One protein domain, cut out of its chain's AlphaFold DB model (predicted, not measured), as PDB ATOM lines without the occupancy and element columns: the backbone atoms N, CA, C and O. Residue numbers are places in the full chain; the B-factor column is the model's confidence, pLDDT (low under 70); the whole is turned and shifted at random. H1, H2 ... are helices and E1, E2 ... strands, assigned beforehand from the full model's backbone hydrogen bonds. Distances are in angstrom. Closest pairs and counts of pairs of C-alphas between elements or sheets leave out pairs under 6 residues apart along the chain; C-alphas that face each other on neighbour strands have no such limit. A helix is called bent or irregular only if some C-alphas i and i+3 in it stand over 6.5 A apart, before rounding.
ATOM      1  N   PHE A 220     226.684 188.128 159.455       94.88
ATOM      2  CA  PHE A 220     227.835 188.673 160.172       94.88
ATOM      3  C   PHE A 220     227.625 188.696 161.682       94.88
ATOM      4  O   PHE A 220     226.502 188.829 162.160       94.88
ATOM      5  N   VAL A 221     228.722 188.652 162.433       95.12
ATOM      6  CA  VAL A 221     228.778 189.078 163.836       95.12
ATOM      7  C   VAL A 221     229.988 189.995 163.993       95.12
ATOM      8  O   VAL A 221     231.106 189.658 163.598       95.12
ATOM      9  N   SER A 222     229.774 191.173 164.570       93.25
ATOM     10  CA  SER A 222     230.848 192.113 164.895       93.25
ATOM     11  C   SER A 222     230.571 192.806 166.221       93.25
ATOM     12  O   SER A 222     229.428 192.872 166.666       93.25
ATOM     13  N   ARG A 223     231.603 193.362 166.851       91.81
ATOM     14  CA  ARG A 223     231.407 194.297 167.960       91.81
ATOM     15  C   ARG A 223     230.862 195.627 167.448       91.81
ATOM     16  O   ARG A 223     231.302 196.138 166.421       91.81
ATOM     17  N   VAL A 224     229.963 196.243 168.205       90.88
ATOM     18  CA  VAL A 224     229.573 197.636 167.981       90.88
ATOM     19  C   VAL A 224     230.749 198.519 168.379       90.88
ATOM     20  O   VAL A 224     231.248 198.466 169.502       90.88
ATOM     21  N   LYS A 225     231.232 199.333 167.442       87.31
ATOM     22  CA  LYS A 225     232.312 200.282 167.715       87.31
ATOM     23  C   LYS A 225     231.831 201.354 168.696       87.31
ATOM     24  O   LYS A 225     230.785 201.937 168.459       87.31
ATOM     25  N   ASN A 226     232.634 201.721 169.697       84.06
ATOM     26  CA  ASN A 226     232.268 202.759 170.683       84.06
ATOM     27  C   ASN A 226     231.903 204.113 170.048       84.06
ATOM     28  O   ASN A 226     231.099 204.866 170.581       84.06
ATOM     29  N   SER A 227     232.494 204.441 168.893       84.44
ATOM     30  CA  SER A 227     232.168 205.663 168.151       84.44
ATOM     31  C   SER A 227     230.876 205.557 167.328       84.44
ATOM     32  O   SER A 227     230.445 206.552 166.748       84.44
ATOM     33  N   ALA A 228     230.322 204.354 167.162       86.00
ATOM     34  CA  ALA A 228     229.048 204.150 166.492       86.00
ATOM     35  C   ALA A 228     227.921 204.523 167.458       86.00
ATOM     36  O   ALA A 228     227.932 204.139 168.623       86.00
ATOM     37  N   LYS A 229     226.943 205.272 166.952       90.06
ATOM     38  CA  LYS A 229     225.767 205.711 167.708       90.06
ATOM     39  C   LYS A 229     224.506 205.143 167.056       90.06
ATOM     40  O   LYS A 229     223.778 205.895 166.407       90.06
ATOM     41  N   PRO A 230     224.307 203.812 167.093       94.12
ATOM     42  CA  PRO A 230     223.089 203.228 166.559       94.12
ATOM     43  C   PRO A 230     221.898 203.666 167.409       94.12
ATOM     44  O   PRO A 230     222.022 203.846 168.625       94.12
ATOM     45  N   LYS A 231     220.759 203.858 166.749       96.12
ATOM     46  CA  LYS A 231     219.526 204.320 167.385       96.12
ATOM     47  C   LYS A 231     218.622 203.143 167.697       96.12
ATOM     48  O   LYS A 231     218.466 202.265 166.857       96.12
ATOM     49  N   LEU A 232     218.009 203.133 168.870       96.12
ATOM     50  CA  LEU A 232     217.066 202.094 169.258       96.12
ATOM     51  C   LEU A 232     215.824 202.132 168.365       96.12
ATOM     52  O   LEU A 232     215.226 203.194 168.171       96.12
ATOM     53  N   LYS A 233     215.427 200.978 167.830       96.50
ATOM     54  CA  LYS A 233     214.188 200.827 167.062       96.50
ATOM     55  C   LYS A 233     213.146 200.038 167.842       96.50
ATOM     56  O   LYS A 233     211.986 200.445 167.852       96.50
ATOM     57  N   GLU A 234     213.574 198.951 168.470       95.19
ATOM     58  CA  GLU A 234     212.726 198.005 169.192       95.19
ATOM     59  C   GLU A 234     213.543 197.300 170.276       95.19
ATOM     60  O   GLU A 234     214.752 197.098 170.116       95.19
ATOM     61  N   ILE A 235     212.880 196.932 171.369       92.75
ATOM     62  CA  ILE A 235     213.433 196.061 172.398       92.75
ATOM     63  C   ILE A 235     212.858 194.655 172.257       92.75
ATOM     64  O   ILE A 235     211.651 194.491 172.133       92.75
ATOM     65  N   VAL A 236     213.742 193.657 172.244       92.12
ATOM     66  CA  VAL A 236     213.369 192.242 172.084       92.12
ATOM     67  C   VAL A 236     213.368 191.526 173.435       92.12
ATOM     68  O   VAL A 236     212.546 190.648 173.668       92.12
ATOM     69  N   SER A 237     214.278 191.889 174.347       87.19
ATOM     70  CA  SER A 237     214.271 191.350 175.713       87.19
ATOM     71  C   SER A 237     213.020 191.793 176.479       87.19
ATOM     72  O   SER A 237     212.851 192.982 176.738       87.19
ATOM     73  N   GLU A 238     212.209 190.841 176.936       84.75
ATOM     74  CA  GLU A 238     211.038 191.110 177.776       84.75
ATOM     75  C   GLU A 238     211.453 191.513 179.203       84.75
ATOM     76  O   GLU A 238     211.922 190.689 179.991       84.75
ATOM     77  N   SER A 239     211.296 192.792 179.557       86.94
ATOM     78  CA  SER A 239     211.553 193.292 180.912       86.94
ATOM     79  C   SER A 239     210.889 194.644 181.134       86.94
ATOM     80  O   SER A 239     211.231 195.628 180.480       86.94
ATOM     81  N   LYS A 240     210.046 194.728 182.171       85.62
ATOM     82  CA  LYS A 240     209.375 195.979 182.566       85.62
ATOM     83  C   LYS A 240     210.355 197.120 182.851       85.62
ATOM     84  O   LYS A 240     210.024 198.281 182.633       85.62
ATOM     85  N   ILE A 241     211.548 196.796 183.359       87.00
ATOM     86  CA  ILE A 241     212.594 197.791 183.622       87.00
ATOM     87  C   ILE A 241     213.063 198.375 182.295       87.00
ATOM     88  O   ILE A 241     213.103 199.593 182.137       87.00
ATOM     89  N   PHE A 242     213.375 197.522 181.322       89.44
ATOM     90  CA  PHE A 242     213.879 197.993 180.042       89.44
ATOM     91  C   PHE A 242     212.804 198.752 179.264       89.44
ATOM     92  O   PHE A 242     213.110 199.810 178.720       89.44
ATOM     93  N   ASP A 243     211.553 198.286 179.305       87.19
ATOM     94  CA  ASP A 243     210.405 198.964 178.691       87.19
ATOM     95  C   ASP A 243     210.217 200.383 179.240       87.19
ATOM     96  O   ASP A 243     209.899 201.303 178.491       87.19
ATOM     97  N   SER A 244     210.457 200.584 180.541       90.56
ATOM     98  CA  SER A 244     210.345 201.906 181.171       90.56
ATOM     99  C   SER A 244     211.464 202.883 180.779       90.56
ATOM    100  O   SER A 244     211.270 204.096 180.842       90.56
ATOM    101  N   ILE A 245     212.634 202.368 180.386       91.50
ATOM    102  CA  ILE A 245     213.812 203.159 179.988       91.50
ATOM    103  C   ILE A 245     213.832 203.392 178.471       91.50
ATOM    104  O   ILE A 245     214.387 204.388 178.000       91.50
ATOM    105  N   PHE A 246     213.276 202.454 177.703       92.56
ATOM    106  CA  PHE A 246     213.335 202.429 176.252       92.56
ATOM    107  C   PHE A 246     212.610 203.627 175.631       92.56
ATOM    108  O   PHE A 246     211.422 203.856 175.843       92.56
ATOM    109  N   GLU A 247     213.321 204.341 174.763       93.38
ATOM    110  CA  GLU A 247     212.761 205.406 173.941       93.38
ATOM    111  C   GLU A 247     213.211 205.209 172.490       93.38
ATOM    112  O   GLU A 247     214.407 205.157 172.178       93.38
ATOM    113  N   LYS A 248     212.244 205.093 171.574       93.88
ATOM    114  CA  LYS A 248     212.529 204.887 170.153       93.88
ATOM    115  C   LYS A 248     213.343 206.062 169.601       93.88
ATOM    116  O   LYS A 248     212.921 207.210 169.659       93.88
ATOM    117  N   GLY A 249     214.489 205.764 168.995       92.56
ATOM    118  CA  GLY A 249     215.412 206.754 168.440       92.56
ATOM    119  C   GLY A 249     216.542 207.189 169.382       92.56
ATOM    120  O   GLY A 249     217.471 207.844 168.898       92.56
ATOM    121  N   MET A 250     216.505 206.801 170.665       95.12
ATOM    122  CA  MET A 250     217.593 207.012 171.632       95.12
ATOM    123  C   MET A 250     218.879 206.315 171.169       95.12
ATOM    124  O   MET A 250     218.823 205.288 170.490       95.12
ATOM    125  N   ASN A 251     220.054 206.855 171.508       95.44
ATOM    126  CA  ASN A 251     221.307 206.163 171.202       95.44
ATOM    127  C   ASN A 251     221.487 204.954 172.127       95.44
ATOM    128  O   ASN A 251     221.214 205.035 173.322       95.44
ATOM    129  N   LEU A 252     222.049 203.866 171.594       94.62
ATOM    130  CA  LEU A 252     222.349 202.662 172.375       94.62
ATOM    131  C   LEU A 252     223.185 202.953 173.634       94.62
ATOM    132  O   LEU A 252     222.901 202.399 174.687       94.62
ATOM    133  N   GLY A 253     224.196 203.824 173.541       93.12
ATOM    134  CA  GLY A 253     225.042 204.178 174.688       93.12
ATOM    135  C   GLY A 253     224.249 204.814 175.833       93.12
ATOM    136  O   GLY A 253     224.326 204.335 176.959       93.12
ATOM    137  N   ASP A 254     223.427 205.818 175.517       94.12
ATOM    138  CA  ASP A 254     222.606 206.548 176.495       94.12
ATOM    139  C   ASP A 254     221.587 205.626 177.189       94.12
ATOM    140  O   ASP A 254     221.253 205.811 178.359       94.12
ATOM    141  N   PHE A 255     221.090 204.615 176.470       94.62
ATOM    142  CA  PHE A 255     220.234 203.575 177.035       94.62
ATOM    143  C   PHE A 255     221.013 202.676 178.002       94.62
ATOM    144  O   PHE A 255     220.608 202.527 179.151       94.62
ATOM    145  N   LEU A 256     222.159 202.133 177.576       93.81
ATOM    146  CA  LEU A 256     222.980 201.214 178.377       93.81
ATOM    147  C   LEU A 256     223.558 201.842 179.656       93.81
ATOM    148  O   LEU A 256     223.885 201.116 180.593       93.81
ATOM    149  N   GLU A 257     223.679 203.170 179.724       93.38
ATOM    150  CA  GLU A 257     224.047 203.882 180.957       93.38
ATOM    151  C   GLU A 257     222.961 203.814 182.039       93.38
ATOM    152  O   GLU A 257     223.275 203.888 183.228       93.38
ATOM    153  N   LYS A 258     221.694 203.663 181.634       93.12
ATOM    154  CA  LYS A 258     220.526 203.625 182.525       93.12
ATOM    155  C   LYS A 258     220.108 202.205 182.906       93.12
ATOM    156  O   LYS A 258     219.395 202.039 183.893       93.12
ATOM    157  N   VAL A 259     220.515 201.194 182.136       92.31
ATOM    158  CA  VAL A 259     220.179 199.791 182.418       92.31
ATOM    159  C   VAL A 259     221.040 199.245 183.565       92.31
ATOM    160  O   VAL A 259     222.229 199.574 183.637       92.31
ATOM    161  N   PRO A 260     220.486 198.402 184.464       90.12
ATOM    162  CA  PRO A 260     221.285 197.714 185.465       90.12
ATOM    163  C   PRO A 260     222.465 196.948 184.851       90.12
ATOM    164  O   PRO A 260     222.370 196.247 183.844       90.12
ATOM    165  N   LYS A 261     223.621 197.105 185.493       91.12
ATOM    166  CA  LYS A 261     224.920 196.571 185.073       91.12
ATOM    167  C   LYS A 261     225.068 195.110 185.503       91.12
ATOM    168  O   LYS A 261     225.985 194.781 186.235       91.12
ATOM    169  N   SER A 262     224.105 194.283 185.126       84.38
ATOM    170  CA  SER A 262     224.068 192.838 185.398       84.38
ATOM    171  C   SER A 262     223.248 192.077 184.352       84.38
ATOM    172  O   SER A 262     223.083 190.866 184.460       84.38
ATOM    173  N   ASP A 263     222.703 192.789 183.362       85.94
ATOM    174  CA  ASP A 263     221.687 192.275 182.454       85.94
ATOM    175  C   ASP A 263     222.255 191.850 181.095       85.94
ATOM    176  O   ASP A 263     223.310 192.306 180.644       85.94
ATOM    177  N   GLU A 264     221.483 191.007 180.406       91.19
ATOM    178  CA  GLU A 264     221.699 190.632 179.011       91.19
ATOM    179  C   GLU A 264     220.534 191.110 178.143       91.19
ATOM    180  O   GLU A 264     219.390 190.643 178.259       91.19
ATOM    181  N   ILE A 265     220.826 192.018 177.219       92.38
ATOM    182  CA  ILE A 265     219.796 192.751 176.483       92.38
ATOM    183  C   ILE A 265     219.853 192.396 175.005       92.38
ATOM    184  O   ILE A 265     220.922 192.369 174.398       92.38
ATOM    185  N   GLU A 266     218.684 192.163 174.419       94.94
ATOM    186  CA  GLU A 266     218.498 192.037 172.981       94.94
ATOM    187  C   GLU A 266     217.638 193.184 172.454       94.94
ATOM    188  O   GLU A 266     216.574 193.493 172.998       94.94
ATOM    189  N   LEU A 267     218.125 193.829 171.397       95.56
ATOM    190  CA  LEU A 267     217.550 195.031 170.804       95.56
ATOM    191  C   LEU A 267     217.590 194.920 169.277       95.56
ATOM    192  O   LEU A 267     218.474 194.273 168.712       95.56
ATOM    193  N   ILE A 268     216.699 195.640 168.602       96.62
ATOM    194  CA  ILE A 268     216.877 196.001 167.196       96.62
ATOM    195  C   ILE A 268     217.276 197.470 167.144       96.62
ATOM    196  O   ILE A 268     216.567 198.347 167.647       96.62
ATOM    197  N   CYS A 269     218.410 197.743 166.506       96.12
ATOM    198  CA  CYS A 269     218.943 199.089 166.380       96.12
ATOM    199  C   CYS A 269     219.120 199.479 164.916       96.12
ATOM    200  O   CYS A 269     219.603 198.703 164.094       96.12
ATOM    201  N   THR A 270     218.795 200.728 164.618       95.06
ATOM    202  CA  THR A 270     219.011 201.364 163.329       95.06
ATOM    203  C   THR A 270     220.432 201.913 163.243       95.06
ATOM    204  O   THR A 270     220.842 202.793 164.009       95.06
ATOM    205  N   PHE A 271     221.184 201.425 162.264       91.94
ATOM    206  CA  PHE A 271     222.527 201.876 161.939       91.94
ATOM    207  C   PHE A 271     222.482 202.808 160.733       91.94
ATOM    208  O   PHE A 271     222.183 202.401 159.609       91.94
ATOM    209  N   THR A 272     222.840 204.070 160.968       87.12
ATOM    210  CA  THR A 272     222.964 205.066 159.904       87.12
ATOM    211  C   THR A 272     224.425 205.346 159.595       87.12
ATOM    212  O   THR A 272     225.190 205.750 160.472       87.12
ATOM    213  N   GLY A 273     224.815 205.170 158.337       77.75
ATOM    214  CA  GLY A 273     226.190 205.360 157.892       77.75
ATOM    215  C   GLY A 273     226.284 206.032 156.530       77.75
ATOM    216  O   GLY A 273     225.317 206.104 155.771       77.75
ATOM    217  N   ARG A 274     227.484 206.521 156.221       69.88
ATOM    218  CA  ARG A 274     227.862 206.945 154.873       69.88
ATOM    219  C   ARG A 274     228.975 206.034 154.387       69.88
ATOM    220  O   ARG A 274     229.857 205.679 155.174       69.88
ATOM    221  N   ASP A 275     228.921 205.673 153.114       64.12
ATOM    222  CA  ASP A 275     230.053 205.047 152.447       64.12
ATOM    223  C   ASP A 275     231.228 206.040 152.429       64.12
ATOM    224  O   ASP A 275     231.077 207.186 152.001       64.12
ATOM    225  N   LYS A 276     232.378 205.622 152.964       59.94
ATOM    226  CA  LYS A 276     233.584 206.457 153.030       59.94
ATOM    227  C   LYS A 276     234.346 206.493 151.703       59.94
ATOM    228  O   LYS A 276     235.229 207.335 151.570       59.94
ATOM    229  N   GLU A 277     234.037 205.607 150.754       56.12
ATOM    230  CA  GLU A 277     234.799 205.462 149.507       56.12
ATOM    231  C   GLU A 277     234.176 206.181 148.300       56.12
ATOM    232  O   GLU A 277     234.868 206.405 147.310       56.12
ATOM    233  N   LYS A 278     232.910 206.620 148.372       53.50
ATOM    234  CA  LYS A 278     232.239 207.339 147.274       53.50
ATOM    235  C   LYS A 278     232.023 208.817 147.600       53.50
ATOM    236  O   LYS A 278     231.080 209.197 148.292       53.50
ATOM    237  N   THR A 279     232.896 209.667 147.059       46.66
ATOM    238  CA  THR A 279     232.872 211.130 147.240       46.66
ATOM    239  C   THR A 279     231.720 211.817 146.481       46.66
ATOM    240  O   THR A 279     231.302 212.900 146.881       46.66
ATOM    241  N   MET A 280     231.139 211.185 145.451       36.03
ATOM    242  CA  MET A 280     229.953 211.675 144.721       36.03
ATOM    243  C   MET A 280     228.810 210.649 144.765       36.03
ATOM    244  O   MET A 280     229.017 209.483 144.443       36.03
ATOM    245  N   GLY A 281     227.602 211.086 145.153       51.03
ATOM    246  CA  GLY A 281     226.393 210.244 145.175       51.03
ATOM    247  C   GLY A 281     226.260 209.327 146.399       51.03
ATOM    248  O   GLY A 281     225.930 208.153 146.259       51.03
ATOM    249  N   GLN A 282     226.547 209.844 147.601       56.75
ATOM    250  CA  GLN A 282     226.559 209.086 148.863       56.75
ATOM    251  C   GLN A 282     225.246 208.306 149.093       56.75
ATOM    252  O   GLN A 282     224.242 208.889 149.509       56.75
ATOM    253  N   LYS A 283     225.256 206.976 148.902       61.38
ATOM    254  CA  LYS A 283     224.167 206.099 149.369       61.38
ATOM    255  C   LYS A 283     224.175 206.163 150.899       61.38
ATOM    256  O   LYS A 283     225.083 205.639 151.547       61.38
ATOM    257  N   LYS A 284     223.200 206.865 151.485       71.19
ATOM    258  CA  LYS A 284     222.951 206.789 152.928       71.19
ATOM    259  C   LYS A 284     222.534 205.359 153.232       71.19
ATOM    260  O   LYS A 284     221.568 204.862 152.661       71.19
ATOM    261  N   ILE A 285     223.273 204.714 154.120       79.94
ATOM    262  CA  ILE A 285     222.888 203.406 154.630       79.94
ATOM    263  C   ILE A 285     222.006 203.655 155.831       79.94
ATOM    264  O   ILE A 285     222.389 204.394 156.739       79.94
ATOM    265  N   ASN A 286     220.833 203.046 155.791       87.69
ATOM    266  CA  ASN A 286     219.903 202.982 156.894       87.69
ATOM    267  C   ASN A 286     219.444 201.529 156.986       87.69
ATOM    268  O   ASN A 286     218.692 201.075 156.126       87.69
ATOM    269  N   ALA A 287     219.997 200.792 157.943       91.50
ATOM    270  CA  ALA A 287     219.739 199.370 158.097       91.50
ATOM    271  C   ALA A 287     219.504 199.044 159.566       91.50
ATOM    272  O   ALA A 287     220.216 199.544 160.440       91.50
ATOM    273  N   ASP A 288     218.516 198.196 159.816       94.94
ATOM    274  CA  ASP A 288     218.194 197.718 161.148       94.94
ATOM    275  C   ASP A 288     218.872 196.376 161.369       94.94
ATOM    276  O   ASP A 288     218.739 195.461 160.556       94.94
ATOM    277  N   PHE A 289     219.608 196.268 162.468       96.00
ATOM    278  CA  PHE A 289     220.297 195.045 162.840       96.00
ATOM    279  C   PHE A 289     220.004 194.690 164.285       96.00
ATOM    280  O   PHE A 289     219.758 195.557 165.129       96.00
ATOM    281  N   ARG A 290     220.080 193.392 164.560       96.44
ATOM    282  CA  ARG A 290     220.006 192.850 165.905       96.44
ATOM    283  C   ARG A 290     221.265 193.241 166.668       96.44
ATOM    284  O   ARG A 290     222.379 193.105 166.155       96.44
ATOM    285  N   VAL A 291     221.085 193.717 167.892       96.44
ATOM    286  CA  VAL A 291     222.161 194.042 168.824       96.44
ATOM    287  C   VAL A 291     221.961 193.246 170.103       96.44
ATOM    288  O   VAL A 291     220.890 193.290 170.703       96.44
ATOM    289  N   VAL A 292     223.003 192.529 170.513       95.69
ATOM    290  CA  VAL A 292     223.040 191.781 171.769       95.69
ATOM    291  C   VAL A 292     224.095 192.404 172.676       95.69
ATOM    292  O   VAL A 292     225.259 192.530 172.286       95.69
ATOM    293  N   CYS A 293     223.679 192.813 173.867       94.69
ATOM    294  CA  CYS A 293     224.495 193.508 174.853       94.69
ATOM    295  C   CYS A 293     224.693 192.616 176.078       94.69
ATOM    296  O   CYS A 293     223.714 192.162 176.670       94.69
ATOM    297  N   PHE A 294     225.950 192.411 176.468       93.00
ATOM    298  CA  PHE A 294     226.332 191.665 177.667       93.00
ATOM    299  C   PHE A 294     227.134 192.559 178.591       93.00
ATOM    300  O   PHE A 294     228.098 193.193 178.154       93.00
ATOM    301  N   TRP A 295     226.767 192.588 179.864       92.69
ATOM    302  CA  TRP A 295     227.599 193.222 180.869       92.69
ATOM    303  C   TRP A 295     228.746 192.291 181.282       92.69
ATOM    304  O   TRP A 295     228.520 191.145 181.670       92.69
ATOM    305  N   ASP A 296     229.985 192.777 181.198       90.06
ATOM    306  CA  ASP A 296     231.152 192.075 181.728       90.06
ATOM    307  C   ASP A 296     231.431 192.525 183.158       90.06
ATOM    308  O   ASP A 296     231.866 193.655 183.404       90.06
ATOM    309  N   GLU A 297     231.214 191.627 184.114       89.38
ATOM    310  CA  GLU A 297     231.452 191.923 185.524       89.38
ATOM    311  C   GLU A 297     232.929 192.085 185.885       89.38
ATOM    312  O   GLU A 297     233.226 192.737 186.891       89.38
ATOM    313  N   ASN A 298     233.852 191.521 185.103       89.12
ATOM    314  CA  ASN A 298     235.284 191.616 185.383       89.12
ATOM    315  C   ASN A 298     235.834 192.953 184.891       89.12
ATOM    316  O   ASN A 298     236.459 193.690 185.652       89.12
ATOM    317  N   ASP A 299     235.545 193.282 183.632       87.88
ATOM    318  CA  ASP A 299     236.064 194.488 182.984       87.88
ATOM    319  C   ASP A 299     235.200 195.731 183.268       87.88
ATOM    320  O   ASP A 299     235.609 196.853 182.968       87.88
ATOM    321  N   LYS A 300     234.006 195.547 183.855       90.88
ATOM    322  CA  LYS A 300     233.000 196.593 184.114       90.88
ATOM    323  C   LYS A 300     232.649 197.391 182.852       90.88
ATOM    324  O   LYS A 300     232.510 198.618 182.893       90.88
ATOM    325  N   ILE A 301     232.495 196.689 181.728       91.19
ATOM    326  CA  ILE A 301     232.118 197.259 180.429       91.19
ATOM    327  C   ILE A 301     230.979 196.472 179.781       91.19
ATOM    328  O   ILE A 301     230.831 195.270 179.981       91.19
ATOM    329  N   TRP A 302     230.208 197.154 178.934       92.06
ATOM    330  CA  TRP A 302     229.258 196.510 178.032       92.06
ATOM    331  C   TRP A 302     229.973 195.959 176.791       92.06
ATOM    332  O   TRP A 302     230.575 196.718 176.023       92.06
ATOM    333  N   HIS A 303     229.847 194.656 176.540       92.12
ATOM    334  CA  HIS A 303     230.171 194.047 175.251       92.12
ATOM    335  C   HIS A 303     228.933 194.051 174.360       92.12
ATOM    336  O   HIS A 303     227.980 193.307 174.573       92.12
ATOM    337  N   ASN A 304     228.972 194.897 173.335       94.06
ATOM    338  CA  ASN A 304     227.874 195.075 172.392       94.06
ATOM    339  C   ASN A 304     228.211 194.376 171.074       94.06
ATOM    340  O   ASN A 304     229.201 194.731 170.428       94.06
ATOM    341  N   TYR A 305     227.380 193.431 170.647       95.00
ATOM    342  CA  TYR A 305     227.525 192.702 169.389       95.00
ATOM    343  C   TYR A 305     226.392 193.058 168.437       95.00
ATOM    344  O   TYR A 305     225.240 193.099 168.843       95.00
ATOM    345  N   VAL A 306     226.711 193.296 167.168       95.12
ATOM    346  CA  VAL A 306     225.741 193.519 166.092       95.12
ATOM    347  C   VAL A 306     225.764 192.343 165.125       95.12
ATOM    348  O   VAL A 306     226.834 191.840 164.764       95.12
ATOM    349  N   THR A 307     224.582 191.910 164.698       96.12
ATOM    350  CA  THR A 307     224.407 190.779 163.788       96.12
ATOM    351  C   THR A 307     223.120 190.900 162.971       96.12
ATOM    352  O   THR A 307     222.186 191.610 163.345       96.12
ATOM    353  N   ASN A 308     223.066 190.193 161.847       95.94
ATOM    354  CA  ASN A 308     221.838 189.899 161.110       95.94
ATOM    355  C   ASN A 308     221.424 188.416 161.221       95.94
ATOM    356  O   ASN A 308     220.558 187.969 160.473       95.94
TER     357      ASN A 308
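What this domain is: This is residues 220 to 308 of the 448 residues of the protein "Transposase, IS4 family" of Methanoplanus limicola DSM 2279 (UniProt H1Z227). A long, bent hairpin of two strands, E3 and E4, forms the backbone of a strongly twisted five-stranded sheet, and its far loop sticks out at residues 276 to 281. E5 and then E1 extend the sheet beside E4, E2 extends it beside E3, the short helix H2 packs on the sheet, and H1 sits near the end of E2. The printed part has 89 residues, with elements in the order E1, E2, H1, H2, E3, E4, E5; the sheet runs E1, E5, E4, E3, E2, all antiparallel, and the class is mixed, helices and strands. It is compact, with a radius of gyration of the C-alphas of 14.0 A, yet elongated in outline, spanning 45 by 27 by 21 A.

How they stand to each other: E1, residues 220 to 223, is an edge strand, antiparallel to E5, residues 301 to 307, at 161 degrees; N 222 and O 306 are 3.0 A apart. E2, residues 231 to 235, is the other edge strand, antiparallel to E3, residues 264 to 274, with N 231 and O 270 at 2.9 A. H1, residues 240 to 245, is only just not on the sheet, with 4 pairs of C-alphas within 10 A. H2, residues 252 to 256, is on the sheet at a height over the sheet of 7.0 A, over none of the strands. H1 and H2 are close but not clearly touching, the closest C-alphas being those of Ile 245 and Phe 255, 7.1 A apart. In both helices every O i to N i+4 pair is within hydrogen-bond range. E3 and E4, residues 284 to 296, form a hairpin, with N 269 and O 289 at 2.9 A. E4 and E5 form another, with N 292 and O 305 at 2.8 A. E3, E4 and E5 make a meander, each strand the antiparallel neighbour of the one before.

Where its parts are: E1 begins at C-alpha 220, (227.835, 188.673, 160.172). E3 is 29.8 A long from first to last C-alpha and bends by 57 degrees at residue 268. E4, 33.4 A long, begins at C-alpha 284, (222.951, 206.789, 152.928), and bends by 62 degrees at residue 288. E5 is 19.5 A long and ends at C-alpha 307, (224.407, 190.779, 163.788).

The domain as a whole: The two C-alphas farthest apart are those of Lys 240 and Met 280, 45.8 A. The printed part has no cut, and no link is long. The mean pLDDT of the printed part is 87.4; residues 274 to 283 are under 70.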